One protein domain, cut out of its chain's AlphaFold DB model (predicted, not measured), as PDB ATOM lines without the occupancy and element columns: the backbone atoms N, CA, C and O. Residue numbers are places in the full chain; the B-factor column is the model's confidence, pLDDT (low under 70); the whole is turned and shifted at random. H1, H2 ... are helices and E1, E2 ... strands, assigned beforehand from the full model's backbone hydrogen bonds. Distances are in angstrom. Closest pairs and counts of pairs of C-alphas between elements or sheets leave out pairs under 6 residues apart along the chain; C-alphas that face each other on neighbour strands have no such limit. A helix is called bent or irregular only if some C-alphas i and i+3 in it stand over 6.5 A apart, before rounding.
ATOM      1  N   GLU A 108      51.849 -15.788  23.394       82.56
ATOM      2  CA  GLU A 108      51.152 -16.717  22.499       82.56
ATOM      3  C   GLU A 108      50.081 -17.539  23.228       82.56
ATOM      4  O   GLU A 108      48.961 -17.652  22.736       82.56
ATOM      5  N   PHE A 109      50.380 -18.072  24.417       83.50
ATOM      6  CA  PHE A 109      49.390 -18.789  25.221       83.50
ATOM      7  C   PHE A 109      48.249 -17.869  25.676       83.50
ATOM      8  O   PHE A 109      47.087 -18.280  25.675       83.50
ATOM      9  N   ALA A 110      48.561 -16.634  26.078       84.88
ATOM     10  CA  ALA A 110      47.550 -15.660  26.482       84.88
ATOM     11  C   ALA A 110      46.618 -15.297  25.311       84.88
ATOM     12  O   ALA A 110      45.396 -15.337  25.468       84.88
ATOM     13  N   ASP A 111      47.188 -15.042  24.134       86.31
ATOM     14  CA  ASP A 111      46.457 -14.771  22.896       86.31
ATOM     15  C   ASP A 111      45.610 -15.979  22.473       86.31
ATOM     16  O   ASP A 111      44.450 -15.839  22.075       86.31
ATOM     17  N   GLU A 112      46.156 -17.192  22.577       90.06
ATOM     18  CA  GLU A 112      45.427 -18.424  22.280       90.06
ATOM     19  C   GLU A 112      44.243 -18.608  23.239       90.06
ATOM     20  O   GLU A 112      43.133 -18.940  22.810       90.06
ATOM     21  N   LEU A 113      44.446 -18.350  24.533       88.31
ATOM     22  CA  LEU A 113      43.396 -18.419  25.541       88.31
ATOM     23  C   LEU A 113      42.283 -17.406  25.259       88.31
ATOM     24  O   LEU A 113      41.110 -17.779  25.314       88.31
ATOM     25  N   GLU A 114      42.620 -16.156  24.936       87.75
ATOM     26  CA  GLU A 114      41.627 -15.124  24.614       87.75
ATOM     27  C   GLU A 114      40.825 -15.489  23.357       87.75
ATOM     28  O   GLU A 114      39.590 -15.427  23.352       87.75
ATOM     29  N   ASN A 115      41.511 -15.932  22.301       90.38
ATOM     30  CA  ASN A 115      40.867 -16.355  21.061       90.38
ATOM     31  C   ASN A 115      39.935 -17.554  21.284       90.38
ATOM     32  O   ASN A 115      38.817 -17.582  20.755       90.38
ATOM     33  N   ASN A 116      40.359 -18.525  22.095       89.94
ATOM     34  CA  ASN A 116      39.537 -19.674  22.459       89.94
ATOM     35  C   ASN A 116      38.321 -19.272  23.310       89.94
ATOM     36  O   ASN A 116      37.225 -19.760  23.038       89.94
ATOM     37  N   ASP A 117      38.477 -18.365  24.281       89.19
ATOM     38  CA  ASP A 117      37.378 -17.844  25.115       89.19
ATOM     39  C   ASP A 117      36.323 -17.144  24.241       89.19
ATOM     40  O   ASP A 117      35.130 -17.444  24.324       89.19
ATOM     41  N   ARG A 118      36.766 -16.293  23.306       88.88
ATOM     42  CA  ARG A 118      35.886 -15.586  22.364       88.88
ATOM     43  C   ARG A 118      35.137 -16.549  21.444       88.88
ATOM     44  O   ARG A 118      33.922 -16.432  21.265       88.88
ATOM     45  N   LYS A 119      35.845 -17.526  20.872       90.94
ATOM     46  CA  LYS A 119      35.251 -18.557  20.009       90.94
ATOM     47  C   LYS A 119      34.230 -19.400  20.773       90.94
ATOM     48  O   LYS A 119      33.151 -19.678  20.248       90.94
ATOM     49  N   LEU A 120      34.551 -19.785  22.008       87.75
ATOM     50  CA  LEU A 120      33.649 -20.536  22.873       87.75
ATOM     51  C   LEU A 120      32.388 -19.727  23.189       87.75
ATOM     52  O   LEU A 120      31.289 -20.276  23.105       87.75
ATOM     53  N   GLY A 121      32.521 -18.433  23.489       88.88
ATOM     54  CA  GLY A 121      31.383 -17.546  23.721       88.88
ATOM     55  C   GLY A 121      30.433 -17.499  22.519       88.88
ATOM     56  O   GLY A 121      29.234 -17.740  22.663       88.88
ATOM     57  N   GLN A 122      30.972 -17.320  21.308       88.75
ATOM     58  CA  GLN A 122      30.187 -17.316  20.063       88.75
ATOM     59  C   GLN A 122      29.452 -18.643  19.817       88.75
ATOM     60  O   GLN A 122      28.273 -18.652  19.464       88.75
ATOM     61  N   GLN A 123      30.126 -19.777  20.030       89.62
ATOM     62  CA  GLN A 123      29.518 -21.105  19.886       89.62
ATOM     63  C   GLN A 123      28.444 -21.372  20.952       89.62
ATOM     64  O   GLN A 123      27.425 -22.014  20.672       89.62
ATOM     65  N   SER A 124      28.644 -20.851  22.163       90.12
ATOM     66  CA  SER A 124      27.724 -21.028  23.289       90.12
ATOM     67  C   SER A 124      26.377 -20.355  23.036       90.12
ATOM     68  O   SER A 124      25.343 -20.939  23.363       90.12
ATOM     69  N   VAL A 125      26.346 -19.202  22.357       89.88
ATOM     70  CA  VAL A 125      25.090 -18.528  21.979       89.88
ATOM     71  C   VAL A 125      24.151 -19.479  21.237       89.88
ATOM     72  O   VAL A 125      22.975 -19.612  21.593       89.88
ATOM     73  N   GLU A 126      24.655 -20.176  20.215       89.81
ATOM     74  CA  GLU A 126      23.830 -21.083  19.418       89.81
ATOM     75  C   GLU A 126      23.402 -22.316  20.225       89.81
ATOM     76  O   GLU A 126      22.235 -22.720  20.158       89.81
ATOM     77  N   LEU A 127      24.319 -22.893  21.007       90.25
ATOM     78  CA  LEU A 127      24.063 -24.078  21.824       90.25
ATOM     79  C   LEU A 127      22.972 -23.818  22.869       90.25
ATOM     80  O   LEU A 127      21.973 -24.541  22.918       90.25
ATOM     81  N   PHE A 128      23.107 -22.745  23.648       92.25
ATOM     82  CA  PHE A 128      22.137 -22.384  24.678       92.25
ATOM     83  C   PHE A 128      20.809 -21.927  24.064       92.25
ATOM     84  O   PHE A 128      19.743 -22.290  24.560       92.25
ATOM     85  N   THR A 129      20.836 -21.231  22.922       90.75
ATOM     86  CA  THR A 129      19.610 -20.889  22.184       90.75
ATOM     87  C   THR A 129      18.863 -22.141  21.718       90.75
ATOM     88  O   THR A 129      17.634 -22.219  21.833       90.75
ATOM     89  N   LYS A 130      19.573 -23.134  21.171       90.50
ATOM     90  CA  LYS A 130      18.974 -24.407  20.748       90.50
ATOM     91  C   LYS A 130      18.394 -25.164  21.940       90.50
ATOM     92  O   LYS A 130      17.271 -25.648  21.842       90.50
ATOM     93  N   TRP A 131      19.120 -25.229  23.050       90.19
ATOM     94  CA  TRP A 131      18.693 -26.001  24.209       90.19
ATOM     95  C   TRP A 131      17.627 -25.288  25.045       90.19
ATOM     96  O   TRP A 131      16.483 -25.734  25.094       90.19
ATOM     97  N   LEU A 132      17.951 -24.142  25.642       91.44
ATOM     98  CA  LEU A 132      17.077 -23.457  26.595       91.44
ATOM     99  C   LEU A 132      15.877 -22.809  25.908       91.44
ATOM    100  O   LEU A 132      14.734 -23.056  26.284       91.44
ATOM    101  N   LYS A 133      16.108 -22.013  24.859       90.31
ATOM    102  CA  LYS A 133      15.022 -21.279  24.192       90.31
ATOM    103  C   LYS A 133      14.186 -22.165  23.276       90.31
ATOM    104  O   LYS A 133      12.961 -22.098  23.307       90.31
ATOM    105  N   ARG A 134      14.810 -22.975  22.414       89.75
ATOM    106  CA  ARG A 134      14.060 -23.811  21.455       89.75
ATOM    107  C   ARG A 134      13.626 -25.149  22.051       89.75
ATOM    108  O   ARG A 134      12.516 -25.576  21.752       89.75
ATOM    109  N   GLY A 135      14.475 -25.787  22.854       89.50
ATOM    110  CA  GLY A 135      14.188 -27.072  23.494       89.50
ATOM    111  C   GLY A 135      13.294 -26.932  24.722       89.50
ATOM    112  O   GLY A 135      12.242 -27.556  24.780       89.50
ATOM    113  N   LEU A 136      13.677 -26.075  25.670       90.50
ATOM    114  CA  LEU A 136      12.965 -25.905  26.942       90.50
ATOM    115  C   LEU A 136      11.999 -24.715  26.971       90.50
ATOM    116  O   LEU A 136      11.297 -24.545  27.959       90.50
ATOM    117  N   HIS A 137      11.900 -23.931  25.896       90.81
ATOM    118  CA  HIS A 137      11.010 -22.766  25.799       90.81
ATOM    119  C   HIS A 137      11.240 -21.677  26.861       90.81
ATOM    120  O   HIS A 137      10.305 -20.944  27.183       90.81
ATOM    121  N   PHE A 138      12.465 -21.518  27.367       88.56
ATOM    122  CA  PHE A 138      12.812 -20.303  28.105       88.56
ATOM    123  C   PHE A 138      12.662 -19.085  27.194       88.56
ATOM    124  O   PHE A 138      13.047 -19.110  26.015       88.56
ATOM    125  N   ARG A 139      12.120 -17.999  27.739       86.62
ATOM    126  CA  ARG A 139      12.168 -16.706  27.063       86.62
ATOM    127  C   ARG A 139      13.525 -16.057  27.335       86.62
ATOM    128  O   ARG A 139      14.177 -16.344  28.329       86.62
ATOM    129  N   ILE A 140      13.966 -15.245  26.379       87.75
ATOM    130  CA  ILE A 140      15.177 -14.436  26.502       87.75
ATOM    131  C   ILE A 140      14.762 -12.980  26.331       87.75
ATOM    132  O   ILE A 140      14.090 -12.653  25.341       87.75
ATOM    133  N   SER A 141      15.162 -12.148  27.277       85.94
ATOM    134  CA  SER A 141      15.121 -10.688  27.219       85.94
ATOM    135  C   SER A 141      16.548 -10.157  27.265       85.94
ATOM    136  O   SER A 141      17.410 -10.764  27.893       85.94
ATOM    137  N   GLY A 142      16.812  -9.080  26.530       84.25
ATOM    138  CA  GLY A 142      18.059  -8.336  26.685       84.25
ATOM    139  C   GLY A 142      17.862  -7.197  27.676       84.25
ATOM    140  O   GLY A 142      16.730  -6.750  27.868       84.25
ATOM    141  N   GLU A 143      18.958  -6.774  28.296       77.50
ATOM    142  CA  GLU A 143      18.974  -5.775  29.367       77.50
ATOM    143  C   GLU A 143      18.456  -4.409  28.888       77.50
ATOM    144  O   GLU A 143      17.487  -3.887  29.437       77.50
ATOM    145  N   GLU A 144      19.030  -3.863  27.813       76.88
ATOM    146  CA  GLU A 144      18.607  -2.568  27.257       76.88
ATOM    147  C   GLU A 144      17.708  -2.732  26.020       76.88
ATOM    148  O   GLU A 144      16.802  -1.936  25.764       76.88
ATOM    149  N   GLN A 145      17.951  -3.776  25.222       78.81
ATOM    150  CA  GLN A 145      17.284  -4.006  23.940       78.81
ATOM    151  C   GLN A 145      17.074  -5.494  23.647       78.81
ATOM    152  O   GLN A 145      17.718  -6.370  24.205       78.81
ATOM    153  N   LYS A 146      16.173  -5.823  22.712       69.38
ATOM    154  CA  LYS A 146      15.771  -7.217  22.430       69.38
ATOM    155  C   LYS A 146      16.924  -8.153  22.013       69.38
ATOM    156  O   LYS A 146      16.793  -9.365  22.175       69.38
ATOM    157  N   TYR A 147      17.997  -7.607  21.444       76.81
ATOM    158  CA  TYR A 147      19.181  -8.341  20.985       76.81
ATOM    159  C   TYR A 147      20.453  -7.752  21.600       76.81
ATOM    160  O   TYR A 147      21.395  -7.426  20.888       76.81
ATOM    161  N   ASP A 148      20.418  -7.543  22.910       85.38
ATOM    162  CA  ASP A 148      21.564  -7.072  23.679       85.38
ATOM    163  C   ASP A 148      22.568  -8.213  23.946       85.38
ATOM    164  O   ASP A 148      22.191  -9.388  24.003       85.38
ATOM    165  N   ASP A 149      23.843  -7.856  24.108       86.62
ATOM    166  CA  ASP A 149      24.932  -8.769  24.480       86.62
ATOM    167  C   ASP A 149      24.813  -9.229  25.942       86.62
ATOM    168  O   ASP A 149      25.394 -10.250  26.331       86.62
ATOM    169  N   VAL A 150      24.040  -8.486  26.742       92.50
ATOM    170  CA  VAL A 150      23.604  -8.867  28.086       92.50
ATOM    171  C   VAL A 150      22.138  -9.275  28.055       92.50
ATOM    172  O   VAL A 150      21.273  -8.532  27.592       92.50
ATOM    173  N   PHE A 151      21.846 -10.474  28.550       91.81
ATOM    174  CA  PHE A 151      20.519 -11.070  28.479       91.81
ATOM    175  C   PHE A 151      20.166 -11.862  29.735       91.81
ATOM    176  O   PHE A 151      21.027 -12.256  30.518       91.81
ATOM    177  N   GLN A 152      18.879 -12.144  29.900       90.69
ATOM    178  CA  GLN A 152      18.341 -12.961  30.981       90.69
ATOM    179  C   GLN A 152      17.470 -14.087  30.423       90.69
ATOM    180  O   GLN A 152      16.818 -13.935  29.384       90.69
ATOM    181  N   TYR A 153      17.452 -15.227  31.116       89.19
ATOM    182  CA  TYR A 153      16.482 -16.288  30.860       89.19
ATOM    183  C   TYR A 153      15.276 -16.126  31.780       89.19
ATOM    184  O   TYR A 153      15.419 -16.069  32.998       89.19
ATOM    185  N   GLU A 154      14.088 -16.114  31.184       86.94
ATOM    186  CA  GLU A 154      12.807 -16.017  31.880       86.94
ATOM    187  C   GLU A 154      12.089 -17.374  31.839       86.94
ATOM    188  O   GLU A 154      11.856 -17.942  30.761       86.94
ATOM    189  N   PHE A 155      11.710 -17.879  33.013       85.50
ATOM    190  CA  PHE A 155      10.798 -19.011  33.158       85.50
ATOM    191  C   PHE A 155       9.351 -18.533  33.004       85.50
ATOM    192  O   PHE A 155       8.920 -17.601  33.681       85.50
ATOM    193  N   THR A 156       8.576 -19.195  32.145       80.00
ATOM    194  CA  THR A 156       7.213 -18.776  31.794       80.00
ATOM    195  C   THR A 156       6.182 -19.878  32.044       80.00
ATOM    196  O   THR A 156       6.350 -21.020  31.603       80.00
ATOM    197  N   ARG A 157       5.051 -19.526  32.678       75.88
ATOM    198  CA  ARG A 157       3.816 -20.330  32.678       75.88
ATOM    199  C   ARG A 157       2.618 -19.499  32.224       75.88
ATOM    200  O   ARG A 157       2.408 -18.366  32.643       75.88
ATOM    201  N   ARG A 158       1.770 -20.099  31.391       66.25
ATOM    202  CA  ARG A 158       0.547 -19.518  30.816       66.25
ATOM    203  C   ARG A 158      -0.446 -19.036  31.865       66.25
ATOM    204  O   ARG A 158      -1.209 -18.121  31.578       66.25
ATOM    205  N   VAL A 159      -0.458 -19.661  33.041       58.91
ATOM    206  CA  VAL A 159      -1.397 -19.336  34.123       58.91
ATOM    207  C   VAL A 159      -1.020 -18.027  34.821       58.91
ATOM    208  O   VAL A 159      -1.897 -17.361  35.365       58.91
ATOM    209  N   ASP A 160       0.244 -17.609  34.746       55.47
ATOM    210  CA  ASP A 160       0.730 -16.503  35.567       55.47
ATOM    211  C   ASP A 160       0.236 -15.143  35.043       55.47
ATOM    212  O   ASP A 160      -0.020 -14.230  35.825       55.47
ATOM    213  N   TYR A 161       0.035 -14.989  33.729       55.97
ATOM    214  CA  TYR A 161      -0.039 -13.659  33.111       55.97
ATOM    215  C   TYR A 161      -1.405 -12.962  33.105       55.97
ATOM    216  O   TYR A 161      -1.451 -11.814  32.669       55.97
ATOM    217  N   GLY A 162      -2.502 -13.589  33.557       53.50
ATOM    218  CA  GLY A 162      -3.815 -12.949  33.808       53.50
ATOM    219  C   GLY A 162      -4.458 -12.108  32.677       53.50
ATOM    220  O   GLY A 162      -5.546 -11.565  32.857       53.50
ATOM    221  N   LYS A 163      -3.819 -11.975  31.511       50.09
ATOM    222  CA  LYS A 163      -4.191 -11.093  30.399       50.09
ATOM    223  C   LYS A 163      -4.652 -11.911  29.193       50.09
ATOM    224  O   LYS A 163      -4.244 -13.053  28.988       50.09
ATOM    225  N   ARG A 164      -5.527 -11.304  28.380       43.34
ATOM    226  CA  ARG A 164      -6.086 -11.858  27.132       43.34
ATOM    227  C   ARG A 164      -4.981 -12.090  26.089       43.34
ATOM    228  O   ARG A 164      -4.739 -11.246  25.235       43.34
ATOM    229  N   GLY A 165      -4.334 -13.247  26.157       52.66
ATOM    230  CA  GLY A 165      -3.441 -13.771  25.124       52.66
ATOM    231  C   GLY A 165      -2.257 -14.527  25.731       52.66
ATOM    232  O   GLY A 165      -1.667 -14.034  26.690       52.66
ATOM    233  N   PRO A 166      -1.884 -15.713  25.216       49.44
ATOM    234  CA  PRO A 166      -0.740 -16.443  25.746       49.44
ATOM    235  C   PRO A 166       0.546 -15.649  25.478       49.44
ATOM    236  O   PRO A 166       0.978 -15.525  24.330       49.44
ATOM    237  N   TYR A 167       1.169 -15.127  26.537       56.00
ATOM    238  CA  TYR A 167       2.491 -14.499  26.488       56.00
ATOM    239  C   TYR A 167       3.561 -15.603  26.351       56.00
ATOM    240  O   TYR A 167       4.277 -15.941  27.284       56.00
ATOM    241  N   GLY A 168       3.612 -16.249  25.183       64.62
ATOM    242  CA  GLY A 168       4.575 -17.312  24.873       64.62
ATOM    243  C   GLY A 168       4.126 -18.745  25.199       64.62
ATOM    244  O   GLY A 168       2.954 -19.040  25.451       64.62
ATOM    245  N   LYS A 169       5.076 -19.679  25.084       77.31
ATOM    246  CA  LYS A 169       4.899 -21.093  25.449       77.31
ATOM    247  C   LYS A 169       5.329 -21.297  26.900       77.31
ATOM    248  O   LYS A 169       6.171 -20.556  27.394       77.31
ATOM    249  N   ASP A 170       4.776 -22.320  27.542       85.25
ATOM    250  CA  ASP A 170       5.258 -22.746  28.854       85.25
ATOM    251  C   ASP A 170       6.688 -23.256  28.732       85.25
ATOM    252  O   ASP A 170       6.990 -24.046  27.824       85.25
ATOM    253  N   THR A 171       7.539 -22.834  29.667       88.75
ATOM    254  CA  THR A 171       8.841 -23.457  29.866       88.75
ATOM    255  C   THR A 171       8.620 -24.939  30.168       88.75
ATOM    256  O   THR A 171       7.862 -25.312  31.068       88.75
ATOM    257  N   LEU A 172       9.269 -25.807  29.393       89.50
ATOM    258  CA  LEU A 172       9.165 -27.261  29.500       89.50
ATOM    259  C   LEU A 172      10.046 -27.784  30.639       89.50
ATOM    260  O   LEU A 172      10.840 -28.700  30.451       89.50
ATOM    261  N   MET A 173       9.908 -27.201  31.824       88.06
ATOM    262  CA  MET A 173      10.584 -27.618  33.045       88.06
ATOM    263  C   MET A 173       9.606 -27.483  34.223       88.06
ATOM    264  O   MET A 173       8.911 -26.463  34.324       88.06
ATOM    265  N   PRO A 174       9.488 -28.491  35.104       86.88
ATOM    266  CA  PRO A 174       8.726 -28.353  36.343       86.88
ATOM    267  C   PRO A 174       9.273 -27.201  37.197       86.88
ATOM    268  O   PRO A 174      10.485 -27.040  37.310       86.88
ATOM    269  N   ILE A 175       8.386 -26.404  37.794       82.88
ATOM    270  CA  ILE A 175       8.784 -25.231  38.591       82.88
ATOM    271  C   ILE A 175       9.624 -25.616  39.817       82.88
ATOM    272  O   ILE A 175      10.577 -24.916  40.145       82.88
ATOM    273  N   ASP A 176       9.312 -26.741  40.461       85.25
ATOM    274  CA  ASP A 176      10.042 -27.202  41.644       85.25
ATOM    275  C   ASP A 176      11.463 -27.643  41.288       85.25
ATOM    276  O   ASP A 176      12.405 -27.307  42.002       85.25
ATOM    277  N   GLU A 177      11.646 -28.298  40.137       88.31
ATOM    278  CA  GLU A 177      12.980 -28.646  39.639       88.31
ATOM    279  C   GLU A 177      13.755 -27.398  39.210       88.31
ATOM    280  O   GLU A 177      14.941 -27.278  39.511       88.31
ATOM    281  N   PHE A 178      13.088 -26.420  38.588       86.25
ATOM    282  CA  PHE A 178      13.720 -25.137  38.284       86.25
ATOM    283  C   PHE A 178      14.242 -24.464  39.563       86.25
ATOM    284  O   PHE A 178      15.419 -24.126  39.649       86.25
ATOM    285  N   LYS A 179      13.414 -24.355  40.608       83.56
ATOM    286  CA  LYS A 179      13.840 -23.797  41.902       83.56
ATOM    287  C   LYS A 179      14.970 -24.602  42.541       83.56
ATOM    288  O   LYS A 179      15.913 -24.019  43.063       83.56
ATOM    289  N   ARG A 180      14.889 -25.932  42.489       87.81
ATOM    290  CA  ARG A 180      15.876 -26.837  43.085       87.81
ATOM    291  C   ARG A 180      17.251 -26.713  42.435       87.81
ATOM    292  O   ARG A 180      18.245 -26.640  43.151       87.81
ATOM    293  N   PHE A 181      17.320 -26.728  41.104       87.81
ATOM    294  CA  PHE A 181      18.595 -26.718  40.385       87.81
ATOM    295  C   PHE A 181      19.168 -25.306  40.214       87.81
ATOM    296  O   PHE A 181      20.383 -25.142  40.265       87.81
ATOM    297  N   PHE A 182      18.323 -24.283  40.046       87.75
ATOM    298  CA  PHE A 182      18.751 -22.942  39.628       87.75
ATOM    299  C   PHE A 182      18.760 -21.896  40.752       87.75
ATOM    300  O   PHE A 182      18.956 -20.715  40.472       87.75
ATOM    301  N   ALA A 183      18.604 -22.301  42.018       82.19
ATOM    302  CA  ALA A 183      18.523 -21.392  43.168       82.19
ATOM    303  C   ALA A 183      19.647 -20.335  43.231       82.19
ATOM    304  O   ALA A 183      19.386 -19.190  43.577       82.19
ATOM    305  N   ASN A 184      20.881 -20.690  42.851       81.75
ATOM    306  CA  ASN A 184      22.053 -19.797  42.909       81.75
ATOM    307  C   ASN A 184      22.194 -18.852  41.693       81.75
ATOM    308  O   ASN A 184      23.176 -18.106  41.580       81.75
ATOM    309  N   SER A 185      21.254 -18.916  40.752       83.12
ATOM    310  CA  SER A 185      21.324 -18.210  39.467       83.12
ATOM    311  C   SER A 185      20.113 -17.320  39.190       83.12
ATOM    312  O   SER A 185      20.034 -16.741  38.107       83.12
ATOM    313  N   ILE A 186      19.186 -17.214  40.143       80.25
ATOM    314  CA  ILE A 186      17.976 -16.386  40.078       80.25
ATOM    315  C   ILE A 186      18.258 -15.090  40.845       80.25
ATOM    316  O   ILE A 186      18.740 -15.168  41.973       80.25
ATOM    317  N   ASP A 187      17.998 -13.933  40.230       66.00
ATOM    318  CA  ASP A 187      18.264 -12.619  40.854       66.00
ATOM    319  C   ASP A 187      17.062 -12.098  41.645       66.00
ATOM    320  O   ASP A 187      17.236 -11.462  42.672       66.00
ATOM    321  N   ASP A 188      15.839 -12.425  41.225       56.53
ATOM    322  CA  ASP A 188      14.636 -11.909  41.869       56.53
ATOM    323  C   ASP A 188      13.455 -12.871  41.722       56.53
ATOM    324  O   ASP A 188      13.193 -13.437  40.656       56.53
ATOM    325  N   ILE A 189      12.722 -13.046  42.823       52.88
ATOM    326  CA  ILE A 189      11.358 -13.572  42.812       52.88
ATOM    327  C   ILE A 189      10.459 -12.342  42.887       52.88
ATOM    328  O   ILE A 189      10.111 -11.894  43.984       52.88
ATOM    329  N   GLU A 190      10.056 -11.798  41.739       52.91
ATOM    330  CA  GLU A 190       8.920 -10.880  41.732       52.91
ATOM    331  C   GLU A 190       7.703 -11.672  42.230       52.91
ATOM    332  O   GLU A 190       7.181 -12.571  41.571       52.91
ATOM    333  N   THR A 191       7.312 -11.417  43.478       49.88
ATOM    334  CA  THR A 191       6.206 -12.111  44.154       49.88
ATOM    335  C   THR A 191       4.848 -11.552  43.733       49.88
ATOM    336  O   THR A 191       3.811 -12.137  44.054       49.88
ATOM    337  N   GLU A 192       4.841 -10.441  42.993       49.25
ATOM    338  CA  GLU A 192       3.642  -9.905  42.367       49.25
ATOM    339  C   GLU A 192       3.232 -10.783  41.181       49.25
ATOM    340  O   GLU A 192       4.060 -11.285  40.431       49.25
ATOM    341  N   LYS A 193       1.929 -11.034  41.026       52.12
ATOM    342  CA  LYS A 193       1.419 -11.845  39.911       52.12
ATOM    343  C   LYS A 193       1.553 -11.053  38.606       52.12
ATOM    344  O   LYS A 193       1.015  -9.943  38.559       52.12
ATOM    345  N   PRO A 194       2.118 -11.614  37.521       56.28
ATOM    346  CA  PRO A 194       2.699 -12.958  37.361       56.28
ATOM    347  C   PRO A 194       4.040 -13.130  38.078       56.28
ATOM    348  O   PRO A 194       4.932 -12.328  37.845       56.28
ATOM    349  N   THR A 195       4.231 -14.225  38.826       54.97
ATOM    350  CA  THR A 195       5.560 -14.569  39.358       54.97
ATOM    351  C   THR A 195       6.505 -14.877  38.202       54.97
ATOM    352  O   THR A 195       6.387 -15.925  37.568       54.97
ATOM    353  N   VAL A 196       7.434 -13.968  37.917       65.25
ATOM    354  CA  VAL A 196       8.460 -14.167  36.891       65.25
ATOM    355  C   VAL A 196       9.727 -14.657  37.579       65.25
ATOM    356  O   VAL A 196      10.231 -14.001  38.485       65.25
ATOM    357  N   PHE A 197      10.241 -15.821  37.168       77.19
ATOM    358  CA  PHE A 197      11.576 -16.240  37.587       77.19
ATOM    359  C   PHE A 197      12.567 -15.904  36.487       77.19
ATOM    360  O   PHE A 197      12.520 -16.490  35.399       77.19
ATOM    361  N   THR A 198      13.465 -14.980  36.797       83.50
ATOM    362  CA  THR A 198      14.460 -14.470  35.861       83.50
ATOM    363  C   THR A 198      15.852 -14.737  36.412       83.50
ATOM    364  O   THR A 198      16.093 -14.659  37.619       83.50
ATOM    365  N   THR A 199      16.781 -15.102  35.534       87.44
ATOM    366  CA  THR A 199      18.189 -15.207  35.926       87.44
ATOM    367  C   THR A 199      18.783 -13.832  36.210       87.44
ATOM    368  O   THR A 199      18.272 -12.816  35.739       87.44
ATOM    369  N   VAL A 200      19.935 -13.799  36.877       88.19
ATOM    370  CA  VAL A 200      20.797 -12.605  36.854       88.19
ATOM    371  C   VAL A 200      21.118 -12.186  35.406       88.19
ATOM    372  O   VAL A 200      21.008 -13.030  34.508       88.19
ATOM    373  N   PRO A 201      21.536 -10.938  35.139       91.62
ATOM    374  CA  PRO A 201      22.063 -10.544  33.832       91.62
ATOM    375  C   PRO A 201      23.286 -11.387  33.436       91.62
ATOM    376  O   PRO A 201      24.263 -11.487  34.185       91.62
ATOM    377  N   LEU A 202      23.229 -12.005  32.254       93.50
ATOM    378  CA  LEU A 202      24.232 -12.932  31.722       93.50
ATOM    379  C   LEU A 202      24.845 -12.401  30.427       93.50
ATOM    380  O   LEU A 202      24.166 -11.788  29.609       93.50
ATOM    381  N   THR A 203      26.107 -12.737  30.184       94.50
ATOM    382  CA  THR A 203      26.740 -12.589  28.867       94.50
ATOM    383  C   THR A 203      27.745 -13.710  28.620       94.50
ATOM    384  O   THR A 203      28.276 -14.292  29.564       94.50
ATOM    385  N   PHE A 204      28.021 -14.022  27.353       94.00
ATOM    386  CA  PHE A 204      29.094 -14.950  26.974       94.00
ATOM    387  C   PHE A 204      30.436 -14.244  26.734       94.00
ATOM    388  O   PHE A 204      31.451 -14.917  26.569       94.00
ATOM    389  N   ASP A 205      30.451 -12.908  26.694       91.81
ATOM    390  CA  ASP A 205      31.646 -12.121  26.404       91.81
ATOM    391  C   ASP A 205      32.283 -11.569  27.686       91.81
ATOM    392  O   ASP A 205      31.658 -10.863  28.482       91.81
ATOM    393  N   ARG A 206      33.564 -11.878  27.894       90.44
ATOM    394  CA  ARG A 206      34.289 -11.489  29.110       90.44
ATOM    395  C   ARG A 206      34.428  -9.977  29.253       90.44
ATOM    396  O   ARG A 206      34.303  -9.464  30.365       90.44
ATOM    397  N   VAL A 207      34.704  -9.273  28.157       88.81
ATOM    398  CA  VAL A 207      34.905  -7.819  28.175       88.81
ATOM    399  C   VAL A 207      33.596  -7.124  28.547       88.81
ATOM    400  O   VAL A 207      33.586  -6.222  29.382       88.81
ATOM    401  N   THR A 208      32.484  -7.597  27.995       91.31
ATOM    402  CA  THR A 208      31.132  -7.131  28.305       91.31
ATOM    403  C   THR A 208      30.777  -7.412  29.760       91.31
ATOM    404  O   THR A 208      30.337  -6.497  30.450       91.31
ATOM    405  N   SER A 209      31.063  -8.621  30.263       92.38
ATOM    406  CA  SER A 209      30.852  -8.983  31.674       92.38
ATOM    407  C   SER A 209      31.569  -8.022  32.624       92.38
ATOM    408  O   SER A 209      30.971  -7.539  33.582       92.38
ATOM    409  N   GLN A 210      32.825  -7.679  32.328       89.50
ATOM    410  CA  GLN A 210      33.591  -6.724  33.130       89.50
ATOM    411  C   GLN A 210      33.048  -5.296  33.019       89.50
ATOM    412  O   GLN A 210      32.914  -4.616  34.032       89.50
ATOM    413  N   ARG A 211      32.730  -4.830  31.805       89.62
ATOM    414  CA  ARG A 211      32.272  -3.451  31.561       89.62
ATOM    415  C   ARG A 211      30.886  -3.175  32.132       89.62
ATOM    416  O   ARG A 211      30.675  -2.112  32.702       89.62
ATOM    417  N   ARG A 212      29.955  -4.115  31.964       89.12
ATOM    418  CA  ARG A 212      28.559  -3.990  32.406       89.12
ATOM    419  C   ARG A 212      28.297  -4.630  33.770       89.12
ATOM    420  O   ARG A 212      27.169  -4.620  34.236       89.12
ATOM    421  N   CYS A 213      29.334  -5.158  34.423       89.88
ATOM    422  CA  CYS A 213      29.240  -5.803  35.736       89.88
ATOM    423  C   CYS A 213      28.197  -6.938  35.795       89.88
ATOM    424  O   CYS A 213      27.585  -7.168  36.835       89.88
ATOM    425  N   CYS A 214      28.009  -7.664  34.690       90.81
ATOM    426  CA  CYS A 214      27.082  -8.789  34.594       90.81
ATOM    427  C   CYS A 214      27.819 -10.136  34.659       90.81
ATOM    428  O   CYS A 214      29.047 -10.212  34.533       90.81
ATOM    429  N   ARG A 215      27.088 -11.231  34.889       91.81
ATOM    430  CA  ARG A 215      27.686 -12.550  35.128       91.81
ATOM    431  C   ARG A 215      28.140 -13.190  33.809       91.81
ATOM    432  O   ARG A 215      27.370 -13.318  32.859       91.81
ATOM    433  N   LEU A 216      29.403 -13.615  33.762       93.69
ATOM    434  CA  LEU A 216      29.962 -14.337  32.618       93.69
ATOM    435  C   LEU A 216      29.458 -15.784  32.607       93.69
ATOM    436  O   LEU A 216      29.893 -16.607  33.413       93.69
ATOM    437  N   LEU A 217      28.581 -16.104  31.661       93.06
ATOM    438  CA  LEU A 217      28.012 -17.430  31.497       93.06
ATOM    439  C   LEU A 217      29.012 -18.364  30.800       93.06
ATOM    440  O   LEU A 217      29.214 -18.295  29.589       93.06
ATOM    441  N   ARG A 218      29.635 -19.263  31.566       89.06
ATOM    442  CA  ARG A 218      30.628 -20.232  31.071       89.06
ATOM    443  C   ARG A 218      30.717 -21.469  31.964       89.06
ATOM    444  O   ARG A 218      30.088 -21.528  33.012       89.06
ATOM    445  N   VAL A 219      31.545 -22.442  31.584       84.44
ATOM    446  CA  VAL A 219      31.849 -23.600  32.445       84.44
ATOM    447  C   VAL A 219      32.364 -23.130  33.811       84.44
ATOM    448  O   VAL A 219      33.285 -22.314  33.886       84.44
ATOM    449  N   GLY A 220      31.774 -23.664  34.884       83.00
ATOM    450  CA  GLY A 220      32.029 -23.251  36.264       83.00
ATOM    451  C   GLY A 220      31.126 -22.122  36.766       83.00
ATOM    452  O   GLY A 220      31.244 -21.743  37.930       83.00
ATOM    453  N   ASP A 221      30.245 -21.586  35.919       89.75
ATOM    454  CA  ASP A 221      29.125 -20.766  36.366       89.75
ATOM    455  C   ASP A 221      28.004 -21.655  36.946       89.75
ATOM    456  O   ASP A 221      27.642 -22.655  36.314       89.75
ATOM    457  N   PRO A 222      27.392 -21.291  38.092       90.19
ATOM    458  CA  PRO A 222      26.326 -22.084  38.703       90.19
ATOM    459  C   PRO A 222      25.129 -22.361  37.785       90.19
ATOM    460  O   PRO A 222      24.486 -23.399  37.924       90.19
ATOM    461  N   PHE A 223      24.808 -21.469  36.840       91.00
ATOM    462  CA  PHE A 223      23.728 -21.695  35.879       91.00
ATOM    463  C   PHE A 223      24.082 -22.803  34.883       91.00
ATOM    464  O   PHE A 223      23.232 -23.629  34.561       91.00
ATOM    465  N   VAL A 224      25.334 -22.865  34.420       91.44
ATOM    466  CA  VAL A 224      25.796 -23.937  33.524       91.44
ATOM    467  C   VAL A 224      25.809 -25.276  34.253       91.44
ATOM    468  O   VAL A 224      25.290 -26.260  33.722       91.44
ATOM    469  N   ASP A 225      26.314 -25.293  35.486       89.69
ATOM    470  CA  ASP A 225      26.330 -26.489  36.330       89.69
ATOM    471  C   ASP A 225      24.897 -26.993  36.604       89.69
ATOM    472  O   ASP A 225      24.630 -28.196  36.549       89.69
ATOM    473  N   ALA A 226      23.941 -26.079  36.820       91.25
ATOM    474  CA  ALA A 226      22.526 -26.405  36.992       91.25
ATOM    475  C   ALA A 226      21.902 -27.019  35.729       91.25
ATOM    476  O   ALA A 226      21.171 -28.006  35.826       91.25
ATOM    477  N   ILE A 227      22.207 -26.486  34.539       90.75
ATOM    478  CA  ILE A 227      21.743 -27.059  33.264       90.75
ATOM    479  C   ILE A 227      22.305 -28.461  33.071       90.75
ATOM    480  O   ILE A 227      21.564 -29.360  32.669       90.75
ATOM    481  N   GLU A 228      23.595 -28.662  33.338       89.06
ATOM    482  CA  GLU A 228      24.230 -29.975  33.230       89.06
ATOM    483  C   GLU A 228      23.578 -30.971  34.197       89.06
ATOM    484  O   GLU A 228      23.197 -32.072  33.790       89.06
ATOM    485  N   ALA A 229      23.400 -30.579  35.462       89.94
ATOM    486  CA  ALA A 229      22.776 -31.407  36.488       89.94
ATOM    487  C   ALA A 229      21.329 -31.770  36.131       89.94
ATOM    488  O   ALA A 229      20.958 -32.942  36.202       89.94
ATOM    489  N   PHE A 230      20.542 -30.791  35.678       90.81
ATOM    490  CA  PHE A 230      19.184 -31.016  35.201       90.81
ATOM    491  C   PHE A 230      19.163 -31.969  34.002       90.81
ATOM    492  O   PHE A 230      18.399 -32.925  34.000       90.81
ATOM    493  N   THR A 231      20.038 -31.764  33.016       88.56
ATOM    494  CA  THR A 231      20.101 -32.601  31.804       88.56
ATOM    495  C   THR A 231      20.498 -34.045  32.120       88.56
ATOM    496  O   THR A 231      20.080 -34.961  31.426       88.56
ATOM    497  N   ARG A 232      21.298 -34.275  33.168       87.81
ATOM    498  CA  ARG A 232      21.620 -35.630  33.645       87.81
ATOM    499  C   ARG A 232      20.477 -36.295  34.405       87.81
ATOM    500  O   ARG A 232      20.426 -37.521  34.451       87.81
ATOM    501  N   TRP A 233      19.646 -35.502  35.070       90.31
ATOM    502  CA  TRP A 233      18.509 -35.990  35.843       90.31
ATOM    503  C   TRP A 233      17.285 -36.261  34.959       90.31
ATOM    504  O   TRP A 233      16.560 -37.224  35.194       90.31
ATOM    505  N   ASP A 234      17.077 -35.424  33.947       88.25
ATOM    506  CA  ASP A 234      15.974 -35.492  32.997       88.25
ATOM    507  C   ASP A 234      16.207 -36.592  31.949       88.25
ATOM    508  O   ASP A 234      17.218 -36.607  31.250       88.25
TER     509      ASP A 234
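This is residues 108 to 234 of the 416 residues of an uncharacterized protein of Planctomycetaceae bacterium (UniProt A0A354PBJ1). Two strand hairpins, E1 with E2 and E3 with E4, stand side by side as a small sheet, and the long helix H1 meets it near E1 with the last part of its length, while residues 108 to 113 stick out as a free arm. Helix H2 comes up to the sheet near E4, H4 packs on H2 away from the sheet, and the short helix H3 is off the sheet, near H1. The printed part has 127 residues, with four named helices and four named strands in the order H1 E1 E2 H2 E3 E4 H3 H4; the sheet order is E1 E2 E4 E3, all antiparallel, and the class is mixed, helices and strands. It is compact, with a radius of gyration of the C-alphas of 15.5 A, yet elongated, spanning 56 by 34 by 23 A.

In the sheet, E1 is residues 139 to 142, E2 residues 151 to 155 with a length of 13.4 A, E4 residues 197 to 199 and E3 residues 186 to 189. H1 is residues 108 to 135, 38.4 A long, from C-alpha 108 at (51.152, -16.717, 22.499), with a kink of 28 degrees near residue 123. H2 is residues 175 to 185, 14.4 A, and is irregular: C-alphas 181 and 184 are 8.1 A apart. H3 is residues 206 to 212, and H4 is residues 222 to 233, 16.2 A, ending with C-alpha 233 at (18.509, -35.990, 35.843).

E1 and E2 form a hairpin, with N 152 and O 141 2.8 A apart. E2 and E4 are antiparallel at 152 degrees, with N 155 and O 197 2.9 A apart. E4 and E3 form a hairpin, with N 187 and O 198 3.3 A apart. E2, H2 and E3 form a split strand-helix-strand unit, two strands running the same way with E4 between them, and its crossover is right-handed. H2 only grazes the sheet; its closest C-alphas with E4 are those of Ser 185 and Thr 199, 5.6 A. H4 touches H2, closest at the C-alphas of Phe 181 and Ala 226, 5.2 A, at a shallow tilt of 31 degrees, opposite ways. H1 only grazes the sheet, with residues 129 to 133. H1 and H3 are near each other; H3 and H4 are apart. Every O i to N i+4 pair is within hydrogen-bond range in H3 and H4, against 22 of 24 in H1 and 5 of 7 in H2.

The two farthest C-alphas, of Glu 108 and Arg 164, are 57.6 A apart. The printed part has no cut. The link E2 to H2, residues 156 to 174, is long. Mean pLDDT of the printed part is 82.3; residue 146, residues 158 to 168 and residues 187 to 196 are under 70.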